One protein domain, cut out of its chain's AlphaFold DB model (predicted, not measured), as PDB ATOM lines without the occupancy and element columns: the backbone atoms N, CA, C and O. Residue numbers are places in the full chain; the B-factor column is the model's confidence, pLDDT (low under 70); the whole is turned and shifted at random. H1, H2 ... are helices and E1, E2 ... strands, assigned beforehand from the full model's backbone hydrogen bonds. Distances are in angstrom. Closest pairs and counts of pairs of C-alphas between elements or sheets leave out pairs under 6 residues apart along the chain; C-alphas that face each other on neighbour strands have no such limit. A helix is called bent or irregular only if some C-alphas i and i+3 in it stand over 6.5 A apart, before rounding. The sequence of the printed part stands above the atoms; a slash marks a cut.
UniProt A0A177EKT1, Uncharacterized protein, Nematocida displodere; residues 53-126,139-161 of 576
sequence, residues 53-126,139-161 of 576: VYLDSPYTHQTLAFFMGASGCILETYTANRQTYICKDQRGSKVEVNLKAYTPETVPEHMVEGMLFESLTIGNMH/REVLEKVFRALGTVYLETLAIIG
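What this domain is: This is residues 53 to 126 and 139 to 161 of the 576 residues of an uncharacterized protein of Nematocida displodere (UniProt A0A177EKT1). A twisted sheet of three strands, E3, E4 and E5, with E4 and E5 sharply bent, makes one end of the domain, and the small hairpin of E1 and E2 makes the other; H1 bridges the two, and H2 grazes the sheet. The 97 printed residues hold H1, E1, E2, E3, E4, H2 and E5 in chain order, a mixed class of helices and strands. The larger sheet has the order E3, E4, E5, all parallel; the hairpin is antiparallel. The whole is compact, with a radius of gyration of the C-alphas of 12.7 A and spans of 40 by 28 by 23 A.

How they stand to each other: In the larger sheet, inner strand E4, residues 116 to 123, bends by 67 degrees at residue 119. Edge strand E5, residues 151 to 160, bends by 101 degrees at residue 155; N 122 and O 158 are 2.8 A apart, within hydrogen-bond range. The other edge strand, E3, residues 94 to 98, has N 97 and O 121 of E4 within range at 2.8 A. H2, residues 139 to 149, only grazes this sheet with residues 142 to 146. H1, residues 60 to 69, only grazes it with residues 66 to 68; the closest C-alphas of H1 and E3, Phe 67 and Val 97, are 7.2 A apart. H1 and H2 are apart. E1, residues 77 to 80, and E2, residues 83 to 87, form the hairpin, with N 85 and O 78 within range at 2.8 A. The closest C-alphas of H1 and E2, Thr 60 and Tyr 85, are 6.4 A apart. Residues 54 to 55 pair antiparallel with residues 86 to 87 of E2. In H1 and H2 every O i to N i+4 pair is within range.

Where its parts are: H1 begins at C-alpha 60 (382.514, 250.979, 351.643) and is 13.6 A long; H2 is 15.3 A. E4 is 19.2 A long and E5 19.9 A, ending at C-alpha 160 (372.665, 274.868, 347.196). E1, E2 and E3 are 10.0, 12.6 and 12.7 A.

The domain as a whole: The C-alphas farthest apart, Asn 81 and Gly 161, are 41.3 A apart. Residues 127 to 138 are not printed; C-alphas 126 and 139 are 18.2 A apart across the cut. The link from E3 to E4 is long, 17 residues. No printed residue is under 70 in pLDDT.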
ATOM      1  N   VAL A  53     368.677 244.856 352.124       94.44
ATOM      2  CA  VAL A  53     369.526 244.830 350.938       94.44
ATOM      3  C   VAL A  53     370.713 245.736 351.229       94.44
ATOM      4  O   VAL A  53     370.545 246.942 351.402       94.44
ATOM      5  N   TYR A  54     371.904 245.157 351.299       95.38
ATOM      6  CA  TYR A  54     373.153 245.886 351.487       95.38
ATOM      7  C   TYR A  54     373.994 245.858 350.210       95.38
ATOM      8  O   TYR A  54     373.852 244.970 349.368       95.38
ATOM      9  N   LEU A  55     374.853 246.862 350.062       96.06
ATOM     10  CA  LEU A  55     375.751 247.019 348.926       96.06
ATOM     11  C   LEU A  55     377.122 246.442 349.297       96.06
ATOM     12  O   LEU A  55     377.778 246.928 350.219       96.06
ATOM     13  N   ASP A  56     377.544 245.389 348.597       95.94
ATOM     14  CA  ASP A  56     378.891 244.829 348.734       95.94
ATOM     15  C   ASP A  56     379.843 245.560 347.783       95.94
ATOM     16  O   ASP A  56     379.762 245.413 346.564       95.94
ATOM     17  N   SER A  57     380.702 246.417 348.339       96.69
ATOM     18  CA  SER A  57     381.617 247.255 347.566       96.69
ATOM     19  C   SER A  57     382.962 247.428 348.273       96.69
ATOM     20  O   SER A  57     382.991 247.699 349.483       96.69
ATOM     21  N   PRO A  58     384.092 247.372 347.536       97.38
ATOM     22  CA  PRO A  58     385.416 247.638 348.099       97.38
ATOM     23  C   PRO A  58     385.578 249.091 348.578       97.38
ATOM     24  O   PRO A  58     386.476 249.378 349.368       97.38
ATOM     25  N   TYR A  59     384.695 250.004 348.154       98.25
ATOM     26  CA  TYR A  59     384.734 251.428 348.507       98.25
ATOM     27  C   TYR A  59     383.904 251.776 349.751       98.25
ATOM     28  O   TYR A  59     383.742 252.955 350.077       98.25
ATOM     29  N   THR A  60     383.390 250.773 350.475       97.62
ATOM     30  CA  THR A  60     382.514 250.979 351.643       97.62
ATOM     31  C   THR A  60     383.155 251.882 352.696       97.62
ATOM     32  O   THR A  60     382.561 252.874 353.110       97.62
ATOM     33  N   HIS A  61     384.401 251.604 353.092       97.50
ATOM     34  CA  HIS A  61     385.086 252.408 354.110       97.50
ATOM     35  C   HIS A  61     385.361 253.847 353.655       97.50
ATOM     36  O   HIS A  61     385.208 254.766 354.454       97.50
ATOM     37  N   GLN A  62     385.731 254.053 352.386       97.81
ATOM     38  CA  GLN A  62     385.969 255.392 351.829       97.81
ATOM     39  C   GLN A  62     384.677 256.209 351.763       97.81
ATOM     40  O   GLN A  62     384.672 257.377 352.138       97.81
ATOM     41  N   THR A  63     383.574 255.577 351.359       97.81
ATOM     42  CA  THR A  63     382.256 256.223 351.282       97.81
ATOM     43  C   THR A  63     381.767 256.625 352.672       97.81
ATOM     44  O   THR A  63     381.370 257.768 352.877       97.81
ATOM     45  N   LEU A  64     381.880 255.729 353.662       97.44
ATOM     46  CA  LEU A  64     381.550 256.055 355.052       97.44
ATOM     47  C   LEU A  64     382.423 257.189 355.597       97.44
ATOM     48  O   LEU A  64     381.904 258.082 356.255       97.44
ATOM     49  N   ALA A  65     383.729 257.184 355.307       96.94
ATOM     50  CA  ALA A  65     384.636 258.243 355.739       96.94
ATOM     51  C   ALA A  65     384.307 259.599 355.096       96.94
ATOM     52  O   ALA A  65     384.387 260.617 355.780       96.94
ATOM     53  N   PHE A  66     383.904 259.611 353.821       97.19
ATOM     54  CA  PHE A  66     383.440 260.817 353.138       97.19
ATOM     55  C   PHE A  66     382.203 261.390 353.835       97.19
ATOM     56  O   PHE A  66     382.275 262.487 354.374       97.19
ATOM     57  N   PHE A  67     381.103 260.634 353.922       96.50
ATOM     58  CA  PHE A  67     379.856 261.153 354.498       96.50
ATOM     59  C   PHE A  67     379.978 261.473 355.994       96.50
ATOM     60  O   PHE A  67     379.554 262.545 356.425       96.50
ATOM     61  N   MET A  68     380.596 260.588 356.782       95.25
ATOM     62  CA  MET A  68     380.714 260.772 358.233       95.25
ATOM     63  C   MET A  68     381.733 261.844 358.605       95.25
ATOM     64  O   MET A  68     381.584 262.472 359.648       95.25
ATOM     65  N   GLY A  69     382.772 262.032 357.788       88.69
ATOM     66  CA  GLY A  69     383.905 262.888 358.107       88.69
ATOM     67  C   GLY A  69     383.508 264.353 358.217       88.69
ATOM     68  O   GLY A  69     383.133 264.844 359.276       88.69
ATOM     69  N   ALA A  70     383.644 265.077 357.115       82.12
ATOM     70  CA  ALA A  70     383.548 266.528 357.132       82.12
ATOM     71  C   ALA A  70     382.083 267.018 357.048       82.12
ATOM     72  O   ALA A  70     381.753 268.095 357.544       82.12
ATOM     73  N   SER A  71     381.189 266.188 356.496       86.75
ATOM     74  CA  SER A  71     379.742 266.442 356.440       86.75
ATOM     75  C   SER A  71     378.972 266.007 357.693       86.75
ATOM     76  O   SER A  71     377.836 266.437 357.870       86.75
ATOM     77  N   GLY A  72     379.532 265.138 358.545       91.62
ATOM     78  CA  GLY A  72     378.833 264.602 359.724       91.62
ATOM     79  C   GLY A  72     377.605 263.731 359.410       91.62
ATOM     80  O   GLY A  72     376.795 263.472 360.298       91.62
ATOM     81  N   CYS A  73     377.452 263.278 358.165       94.12
ATOM     82  CA  CYS A  73     376.327 262.464 357.721       94.12
ATOM     83  C   CYS A  73     376.572 260.985 358.015       94.12
ATOM     84  O   CYS A  73     377.554 260.393 357.566       94.12
ATOM     85  N   ILE A  74     375.651 260.367 358.748       95.50
ATOM     86  CA  ILE A  74     375.723 258.945 359.082       95.50
ATOM     87  C   ILE A  74     374.843 258.187 358.093       95.50
ATOM     88  O   ILE A  74     373.621 258.259 358.181       95.50
ATOM     89  N   LEU A  75     375.466 257.461 357.164       96.94
ATOM     90  CA  LEU A  75     374.744 256.524 356.305       96.94
ATOM     91  C   LEU A  75     374.257 255.322 357.120       96.94
ATOM     92  O   LEU A  75     374.944 254.852 358.034       96.94
ATOM     93  N   GLU A  76     373.102 254.781 356.745       97.06
ATOM     94  CA  GLU A  76     372.624 253.521 357.296       97.06
ATOM     95  C   GLU A  76     373.579 252.393 356.910       97.06
ATOM     96  O   GLU A  76     373.940 252.209 355.740       97.06
ATOM     97  N   THR A  77     373.992 251.626 357.916       97.06
ATOM     98  CA  THR A  77     374.929 250.517 357.756       97.06
ATOM     99  C   THR A  77     374.390 249.242 358.377       97.06
ATOM    100  O   THR A  77     373.602 249.256 359.323       97.06
ATOM    101  N   TYR A  78     374.860 248.117 357.851       96.19
ATOM    102  CA  TYR A  78     374.568 246.785 358.353       96.19
ATOM    103  C   TYR A  78     375.879 246.047 358.617       96.19
ATOM    104  O   TYR A  78     376.779 246.042 357.776       96.19
ATOM    105  N   THR A  79     376.009 245.418 359.783       96.38
ATOM    106  CA  THR A  79     377.201 244.639 360.134       96.38
ATOM    107  C   THR A  79     376.888 243.151 360.073       96.38
ATOM    108  O   THR A  79     376.099 242.643 360.868       96.38
ATOM    109  N   ALA A  80     377.564 242.433 359.180       94.75
ATOM    110  CA  ALA A  80     377.503 240.978 359.086       94.75
ATOM    111  C   ALA A  80     378.912 240.402 358.988       94.75
ATOM    112  O   ALA A  80     379.782 240.970 358.338       94.75
ATOM    113  N   ASN A  81     379.163 239.275 359.660       94.06
ATOM    114  CA  ASN A  81     380.467 238.600 359.639       94.06
ATOM    115  C   ASN A  81     381.659 239.519 359.983       94.06
ATOM    116  O   ASN A  81     382.758 239.325 359.477       94.06
ATOM    117  N   ARG A  82     381.446 240.503 360.875       95.12
ATOM    118  CA  ARG A  82     382.427 241.542 361.267       95.12
ATOM    119  C   ARG A  82     382.821 242.520 360.153       95.12
ATOM    120  O   ARG A  82     383.760 243.288 360.342       95.12
ATOM    121  N   GLN A  83     382.107 242.519 359.035       96.50
ATOM    122  CA  GLN A  83     382.245 243.501 357.972       96.50
ATOM    123  C   GLN A  83     381.046 244.452 358.004       96.50
ATOM    124  O   GLN A  83     379.910 244.036 358.242       96.50
ATOM    125  N   THR A  84     381.318 245.740 357.814       97.25
ATOM    126  CA  THR A  84     380.290 246.778 357.705       97.25
ATOM    127  C   THR A  84     379.968 246.986 356.237       97.25
ATOM    128  O   THR A  84     380.880 247.137 355.427       97.25
ATOM    129  N   TYR A  85     378.681 247.022 355.921       97.56
ATOM    130  CA  TYR A  85     378.137 247.296 354.598       97.56
ATOM    131  C   TYR A  85     377.251 248.537 354.665       97.56
ATOM    132  O   TYR A  85     376.650 248.810 355.706       97.56
ATOM    133  N   ILE A  86     377.148 249.274 353.562       97.62
ATOM    134  CA  ILE A  86     376.172 250.363 353.422       97.62
ATOM    135  C   ILE A  86     374.830 249.751 353.006       97.62
ATOM    136  O   ILE A  86     374.776 248.915 352.097       97.62
ATOM    137  N   CYS A  87     373.746 250.134 353.679       97.00
ATOM    138  CA  CYS A  87     372.396 249.756 353.266       97.00
ATOM    139  C   CYS A  87     372.091 250.366 351.890       97.00
ATOM    140  O   CYS A  87     372.469 251.499 351.607       97.00
ATOM    141  N   LYS A  88     371.405 249.638 351.006       96.62
ATOM    142  CA  LYS A  88     371.040 250.192 349.695       96.62
ATOM    143  C   LYS A  88     370.046 251.349 349.824       96.62
ATOM    144  O   LYS A  88     370.159 252.339 349.109       96.62
ATOM    145  N   ASP A  89     369.070 251.185 350.707       96.81
ATOM    146  CA  ASP A  89     368.049 252.185 350.998       96.81
ATOM    147  C   ASP A  89     368.564 253.156 352.065       96.81
ATOM    148  O   ASP A  89     368.951 252.723 353.145       96.81
ATOM    149  N   GLN A  90     368.610 254.444 351.735       97.19
ATOM    150  CA  GLN A  90     369.024 255.548 352.607       97.19
ATOM    151  C   GLN A  90     367.882 256.561 352.805       97.19
ATOM    152  O   GLN A  90     368.099 257.637 353.366       97.19
ATOM    153  N   ARG A  91     366.652 256.233 352.372       94.81
ATOM    154  CA  ARG A  91     365.473 257.117 352.445       94.81
ATOM    155  C   ARG A  91     365.014 257.449 353.868       94.81
ATOM    156  O   ARG A  91     364.156 258.298 354.042       94.81
ATOM    157  N   GLY A  92     365.578 256.814 354.895       91.88
ATOM    158  CA  GLY A  92     365.320 257.164 356.295       91.88
ATOM    159  C   GLY A  92     366.031 258.438 356.769       91.88
ATOM    160  O   GLY A  92     365.769 258.903 357.882       91.88
ATOM    161  N   SER A  93     366.939 259.000 355.963       90.50
ATOM    162  CA  SER A  93     367.802 260.111 356.364       90.50
ATOM    163  C   SER A  93     367.941 261.173 355.274       90.50
ATOM    164  O   SER A  93     368.055 260.865 354.089       90.50
ATOM    165  N   LYS A  94     367.979 262.443 355.692       94.12
ATOM    166  CA  LYS A  94     368.390 263.550 354.822       94.12
ATOM    167  C   LYS A  94     369.907 263.589 354.777       94.12
ATOM    168  O   LYS A  94     370.543 263.738 355.820       94.12
ATOM    169  N   VAL A  95     370.470 263.449 353.583       96.12
ATOM    170  CA  VAL A  95     371.920 263.404 353.399       96.12
ATOM    171  C   VAL A  95     372.406 264.740 352.862       96.12
ATOM    172  O   VAL A  95     371.961 265.209 351.817       96.12
ATOM    173  N   GLU A  96     373.338 265.351 353.586       95.81
ATOM    174  CA  GLU A  96     373.862 266.682 353.300       95.81
ATOM    175  C   GLU A  96     375.377 266.625 353.061       95.81
ATOM    176  O   GLU A  96     376.160 266.196 353.904       95.81
ATOM    177  N   VAL A  97     375.833 267.077 351.897       95.56
ATOM    178  CA  VAL A  97     377.255 267.150 351.555       95.56
ATOM    179  C   VAL A  97     377.712 268.600 351.634       95.56
ATOM    180  O   VAL A  97     377.409 269.401 350.748       95.56
ATOM    181  N   ASN A  98     378.463 268.936 352.690       94.19
ATOM    182  CA  ASN A  98     379.016 270.275 352.866       94.19
ATOM    183  C   ASN A  98     380.343 270.431 352.113       94.19
ATOM    184  O   ASN A  98     381.397 270.037 352.608       94.19
ATOM    185  N   LEU A  99     380.307 271.048 350.933       94.00
ATOM    186  CA  LEU A  99     381.469 271.183 350.054       94.00
ATOM    187  C   LEU A  99     382.617 272.003 350.661       94.00
ATOM    188  O   LEU A  99     383.769 271.756 350.318       94.00
ATOM    189  N   LYS A 100     382.345 272.908 351.615       92.00
ATOM    190  CA  LYS A 100     383.398 273.656 352.339       92.00
ATOM    191  C   LYS A 100     384.339 272.761 353.132       92.00
ATOM    192  O   LYS A 100     385.442 273.172 353.484       92.00
ATOM    193  N   ALA A 101     383.862 271.575 353.472       93.50
ATOM    194  CA  ALA A 101     384.556 270.646 354.330       93.50
ATOM    195  C   ALA A 101     385.517 269.736 353.532       93.50
ATOM    196  O   ALA A 101     386.228 268.928 354.127       93.50
ATOM    197  N   TYR A 102     385.572 269.900 352.202       95.50
ATOM    198  CA  TYR A 102     386.377 269.086 351.298       95.50
ATOM    199  C   TYR A 102     387.306 269.930 350.416       95.50
ATOM    200  O   TYR A 102     386.971 271.021 349.960       95.50
ATOM    201  N   THR A 103     388.472 269.367 350.129       96.38
ATOM    202  CA  THR A 103     389.367 269.757 349.032       96.38
ATOM    203  C   THR A 103     389.363 268.671 347.950       96.38
ATOM    204  O   THR A 103     388.928 267.543 348.231       96.38
ATOM    205  N   PRO A 104     389.865 268.948 346.732       96.62
ATOM    206  CA  PRO A 104     389.958 267.938 345.677       96.62
ATOM    207  C   PRO A 104     390.694 266.664 346.123       96.62
ATOM    208  O   PRO A 104     390.347 265.567 345.707       96.62
ATOM    209  N   GLU A 105     391.669 266.760 347.024       97.38
ATOM    210  CA  GLU A 105     392.423 265.608 347.531       97.38
ATOM    211  C   GLU A 105     391.620 264.758 348.526       97.38
ATOM    212  O   GLU A 105     391.858 263.558 348.644       97.38
ATOM    213  N   THR A 106     390.673 265.367 349.246       96.94
ATOM    214  CA  THR A 106     389.875 264.675 350.276       96.94
ATOM    215  C   THR A 106     388.663 263.933 349.719       96.94
ATOM    216  O   THR A 106     388.152 263.028 350.378       96.94
ATOM    217  N   VAL A 107     388.196 264.294 348.520       97.94
ATOM    218  CA  VAL A 107     387.115 263.567 347.850       97.94
ATOM    219  C   VAL A 107     387.707 262.292 347.230       97.94
ATOM    220  O   VAL A 107     388.687 262.389 346.482       97.94
ATOM    221  N   PRO A 108     387.164 261.097 347.531       97.50
ATOM    222  CA  PRO A 108     387.665 259.847 346.965       97.50
ATOM    223  C   PRO A 108     387.422 259.785 345.451       97.50
ATOM    224  O   PRO A 108     386.538 260.457 344.935       97.50
ATOM    225  N   GLU A 109     388.182 258.954 344.735       97.81
ATOM    226  CA  GLU A 109     387.970 258.747 343.289       97.81
ATOM    227  C   GLU A 109     386.686 257.956 342.990       97.81
ATOM    228  O   GLU A 109     386.065 258.142 341.946       97.81
ATOM    229  N   HIS A 110     386.278 257.084 343.918       97.62
ATOM    230  CA  HIS A 110     385.102 256.227 343.796       97.62
ATOM    231  C   HIS A 110     384.356 256.138 345.130       97.62
ATOM    232  O   HIS A 110     384.972 256.083 346.199       97.62
ATOM    233  N   MET A 111     383.028 256.073 345.067       97.69
ATOM    234  CA  MET A 111     382.150 255.734 346.185       97.69
ATOM    235  C   MET A 111     381.319 254.493 345.850       97.69
ATOM    236  O   MET A 111     381.373 253.949 344.747       97.69
ATOM    237  N   VAL A 112     380.575 253.994 346.834       97.19
ATOM    238  CA  VAL A 112     379.623 252.904 346.615       97.19
ATOM    239  C   VAL A 112     378.496 253.378 345.694       97.19
ATOM    240  O   VAL A 112     377.771 254.306 346.029       97.19
ATOM    241  N   GLU A 113     378.323 252.716 344.553       95.88
ATOM    242  CA  GLU A 113     377.242 253.002 343.603       95.88
ATOM    243  C   GLU A 113     375.917 252.329 343.998       95.88
ATOM    244  O   GLU A 113     375.891 251.305 344.686       95.88
ATOM    245  N   GLY A 114     374.800 252.873 343.502       94.88
ATOM    246  CA  GLY A 114     373.478 252.249 343.635       94.88
ATOM    247  C   GLY A 114     372.750 252.531 344.951       94.88
ATOM    248  O   GLY A 114     371.757 251.858 345.241       94.88
ATOM    249  N   MET A 115     373.224 253.511 345.728       96.69
ATOM    250  CA  MET A 115     372.512 254.056 346.889       96.69
ATOM    251  C   MET A 115     371.195 254.725 346.454       96.69
ATOM    252  O   MET A 115     371.139 255.366 345.400       96.69
ATOM    253  N   LEU A 116     370.148 254.553 347.266       97.50
ATOM    254  CA  LEU A 116     368.820 255.145 347.082       97.50
ATOM    255  C   LEU A 116     368.574 256.194 348.175       97.50
ATOM    256  O   LEU A 116     368.457 255.823 349.339       97.50
ATOM    257  N   PHE A 117     368.464 257.473 347.830       97.88
ATOM    258  CA  PHE A 117     368.193 258.545 348.798       97.88
ATOM    259  C   PHE A 117     366.742 259.025 348.721       97.88
ATOM    260  O   PHE A 117     366.112 258.946 347.674       97.88
ATOM    261  N   GLU A 118     366.202 259.550 349.820       97.50
ATOM    262  CA  GLU A 118     364.983 260.374 349.738       97.50
ATOM    263  C   GLU A 118     365.415 261.745 349.214       97.50
ATOM    264  O   GLU A 118     365.035 262.174 348.132       97.50
ATOM    265  N   SER A 119     366.357 262.373 349.919       97.94
ATOM    266  CA  SER A 119     366.927 263.655 349.528       97.94
ATOM    267  C   SER A 119     368.442 263.666 349.705       97.94
ATOM    268  O   SER A 119     368.963 263.279 350.757       97.94
ATOM    269  N   LEU A 120     369.141 264.144 348.674       97.50
ATOM    270  CA  LEU A 120     370.570 264.440 348.704       97.50
ATOM    271  C   LEU A 120     370.761 265.933 348.448       97.50
ATOM    272  O   LEU A 120     370.448 266.430 347.368       97.50
ATOM    273  N   THR A 121     371.306 266.643 349.429       97.00
ATOM    274  CA  THR A 121     371.616 268.066 349.295       97.00
ATOM    275  C   THR A 121     373.126 268.271 349.247       97.00
ATOM    276  O   THR A 121     373.835 267.859 350.158       97.00
ATOM    277  N   ILE A 122     373.644 268.928 348.211       96.19
ATOM    278  CA  ILE A 122     375.072 269.206 348.024       96.19
ATOM    279  C   ILE A 122     375.272 270.720 348.006       96.19
ATOM    280  O   ILE A 122     374.650 271.426 347.214       96.19
ATOM    281  N   GLY A 123     376.131 271.252 348.873       94.69
ATOM    282  CA  GLY A 123     376.287 272.698 348.932       94.69
ATOM    283  C   GLY A 123     377.242 273.231 349.982       94.69
ATOM    284  O   GLY A 123     377.866 272.494 350.735       94.69
ATOM    285  N   ASN A 124     377.324 274.556 350.050       90.19
ATOM    286  CA  ASN A 124     378.079 275.286 351.067       90.19
ATOM    287  C   ASN A 124     377.167 275.596 352.266       90.19
ATOM    288  O   ASN A 124     376.697 276.724 352.428       90.19
ATOM    289  N   MET A 125     376.886 274.588 353.095       85.75
ATOM    290  CA  MET A 125     375.940 274.724 354.206       85.75
ATOM    291  C   MET A 125     376.577 275.382 355.429       85.75
ATOM    292  O   MET A 125     377.683 275.033 355.848       85.75
ATOM    293  N   HIS A 126     375.851 276.322 356.033       79.88
ATOM    294  CA  HIS A 126     376.200 276.894 357.330       79.88
ATOM    295  C   HIS A 126     375.432 276.141 358.410       79.88
ATOM    296  O   HIS A 126     374.236 276.361 358.579       79.88
ATOM    297  N   ARG A 139     384.088 274.465 342.287       92.69
ATOM    298  CA  ARG A 139     383.715 273.688 341.100       92.69
ATOM    299  C   ARG A 139     384.500 272.384 340.973       92.69
ATOM    300  O   ARG A 139     383.905 271.372 340.629       92.69
ATOM    301  N   GLU A 140     385.798 272.397 341.269       94.88
ATOM    302  CA  GLU A 140     386.660 271.214 341.160       94.88
ATOM    303  C   GLU A 140     386.260 270.137 342.174       94.88
ATOM    304  O   GLU A 140     386.133 268.963 341.833       94.88
ATOM    305  N   VAL A 141     385.974 270.550 343.413       95.81
ATOM    306  CA  VAL A 141     385.481 269.645 344.460       95.81
ATOM    307  C   VAL A 141     384.127 269.060 344.066       95.81
ATOM    308  O   VAL A 141     383.944 267.850 344.168       95.81
ATOM    309  N   LEU A 142     383.192 269.884 343.583       95.94
ATOM    310  CA  LEU A 142     381.873 269.415 343.151       95.94
ATOM    311  C   LEU A 142     381.970 268.441 341.970       95.94
ATOM    312  O   LEU A 142     381.332 267.392 341.994       95.94
ATOM    313  N   GLU A 143     382.804 268.743 340.973       96.12
ATOM    314  CA  GLU A 143     383.060 267.842 339.847       96.12
ATOM    315  C   GLU A 143     383.588 266.486 340.330       96.12
ATOM    316  O   GLU A 143     383.134 265.431 339.880       96.12
ATOM    317  N   LYS A 144     384.521 266.503 341.287       97.31
ATOM    318  CA  LYS A 144     385.069 265.274 341.854       97.31
ATOM    319  C   LYS A 144     384.029 264.500 342.661       97.31
ATOM    320  O   LYS A 144     383.963 263.283 342.531       97.31
ATOM    321  N   VAL A 145     383.174 265.184 343.427       97.12
ATOM    322  CA  VAL A 145     382.053 264.557 344.155       97.12
ATOM    323  C   VAL A 145     381.089 263.881 343.181       97.12
ATOM    324  O   VAL A 145     380.719 262.731 343.390       97.12
ATOM    325  N   PHE A 146     380.733 264.554 342.089       97.00
ATOM    326  CA  PHE A 146     379.891 264.015 341.021       97.00
ATOM    327  C   PHE A 146     380.470 262.740 340.397       97.00
ATOM    328  O   PHE A 146     379.769 261.732 340.303       97.00
ATOM    329  N   ARG A 147     381.763 262.749 340.049       97.06
ATOM    330  CA  ARG A 147     382.458 261.562 339.525       97.06
ATOM    331  C   ARG A 147     382.503 260.423 340.544       97.06
ATOM    332  O   ARG A 147     382.292 259.273 340.173       97.06
ATOM    333  N   ALA A 148     382.768 260.744 341.809       97.44
ATOM    334  CA  ALA A 148     382.898 259.758 342.872       97.44
ATOM    335  C   ALA A 148     381.563 259.075 343.201       97.44
ATOM    336  O   ALA A 148     381.543 257.867 343.427       97.44
ATOM    337  N   LEU A 149     380.457 259.830 343.202       96.31
ATOM    338  CA  LEU A 149     379.106 259.309 343.436       96.31
ATOM    339  C   LEU A 149     378.612 258.396 342.301       96.31
ATOM    340  O   LEU A 149     377.833 257.478 342.558       96.31
ATOM    341  N   GLY A 150     379.051 258.631 341.062       94.56
ATOM    342  CA  GLY A 150     378.715 257.786 339.915       94.56
ATOM    343  C   GLY A 150     377.227 257.839 339.555       94.56
ATOM    344  O   GLY A 150     376.742 258.854 339.053       94.56
ATOM    345  N   THR A 151     376.504 256.734 339.765       95.94
ATOM    346  CA  THR A 151     375.048 256.661 339.546       95.94
ATOM    347  C   THR A 151     374.302 256.710 340.871       95.94
ATOM    348  O   THR A 151     374.493 255.839 341.726       95.94
ATOM    349  N   VAL A 152     373.401 257.684 341.006       95.38
ATOM    350  CA  VAL A 152     372.575 257.854 342.206       95.38
ATOM    351  C   VAL A 152     371.093 257.859 341.848       95.38
ATOM    352  O   VAL A 152     370.670 258.456 340.855       95.38
ATOM    353  N   TYR A 153     370.310 257.192 342.691       97.75
ATOM    354  CA  TYR A 153     368.854 257.189 342.654       97.75
ATOM    355  C   TYR A 153     368.343 257.961 343.859       97.75
ATOM    356  O   TYR A 153     368.792 257.720 344.981       97.75
ATOM    357  N   LEU A 154     367.431 258.894 343.640       97.75
ATOM    358  CA  LEU A 154     366.961 259.776 344.696       97.75
ATOM    359  C   LEU A 154     365.585 260.359 344.357       97.75
ATOM    360  O   LEU A 154     365.221 260.377 343.188       97.75
ATOM    361  N   GLU A 155     364.820 260.837 345.339       97.81
ATOM    362  CA  GLU A 155     363.591 261.598 345.046       97.81
ATOM    363  C   GLU A 155     363.968 263.051 344.717       97.81
ATOM    364  O   GLU A 155     363.697 263.510 343.610       97.81
ATOM    365  N   THR A 156     364.737 263.720 345.589       98.25
ATOM    366  CA  THR A 156     365.140 265.133 345.407       98.25
ATOM    367  C   THR A 156     366.656 265.357 345.477       98.25
ATOM    368  O   THR A 156     367.295 265.045 346.490       98.25
ATOM    369  N   LEU A 157     367.248 265.940 344.425       98.00
ATOM    370  CA  LEU A 157     368.646 266.401 344.406       98.00
ATOM    371  C   LEU A 157     368.658 267.915 344.547       98.00
ATOM    372  O   LEU A 157     368.319 268.623 343.604       98.00
ATOM    373  N   ALA A 158     369.108 268.415 345.691       97.75
ATOM    374  CA  ALA A 158     369.234 269.846 345.917       97.75
ATOM    375  C   ALA A 158     370.697 270.283 345.834       97.75
ATOM    376  O   ALA A 158     371.556 269.784 346.559       97.75
ATOM    377  N   ILE A 159     371.000 271.246 344.968       96.19
ATOM    378  CA  ILE A 159     372.319 271.871 344.881       96.19
ATOM    379  C   ILE A 159     372.191 273.315 345.345       96.19
ATOM    380  O   ILE A 159     371.589 274.166 344.684       96.19
ATOM    381  N   ILE A 160     372.761 273.579 346.518       94.19
ATOM    382  CA  ILE A 160     372.665 274.868 347.196       94.19
ATOM    383  C   ILE A 160     374.029 275.538 347.152       94.19
ATOM    384  O   ILE A 160     374.990 275.112 347.798       94.19
ATOM    385  N   GLY A 161     374.118 276.640 346.428       81.38
ATOM    386  CA  GLY A 161     375.375 277.344 346.292       81.38
ATOM    387  C   GLY A 161     375.159 278.739 345.779       81.38
ATOM    388  O   GLY A 161     374.436 278.939 344.811       81.38
TER     389      GLY A 161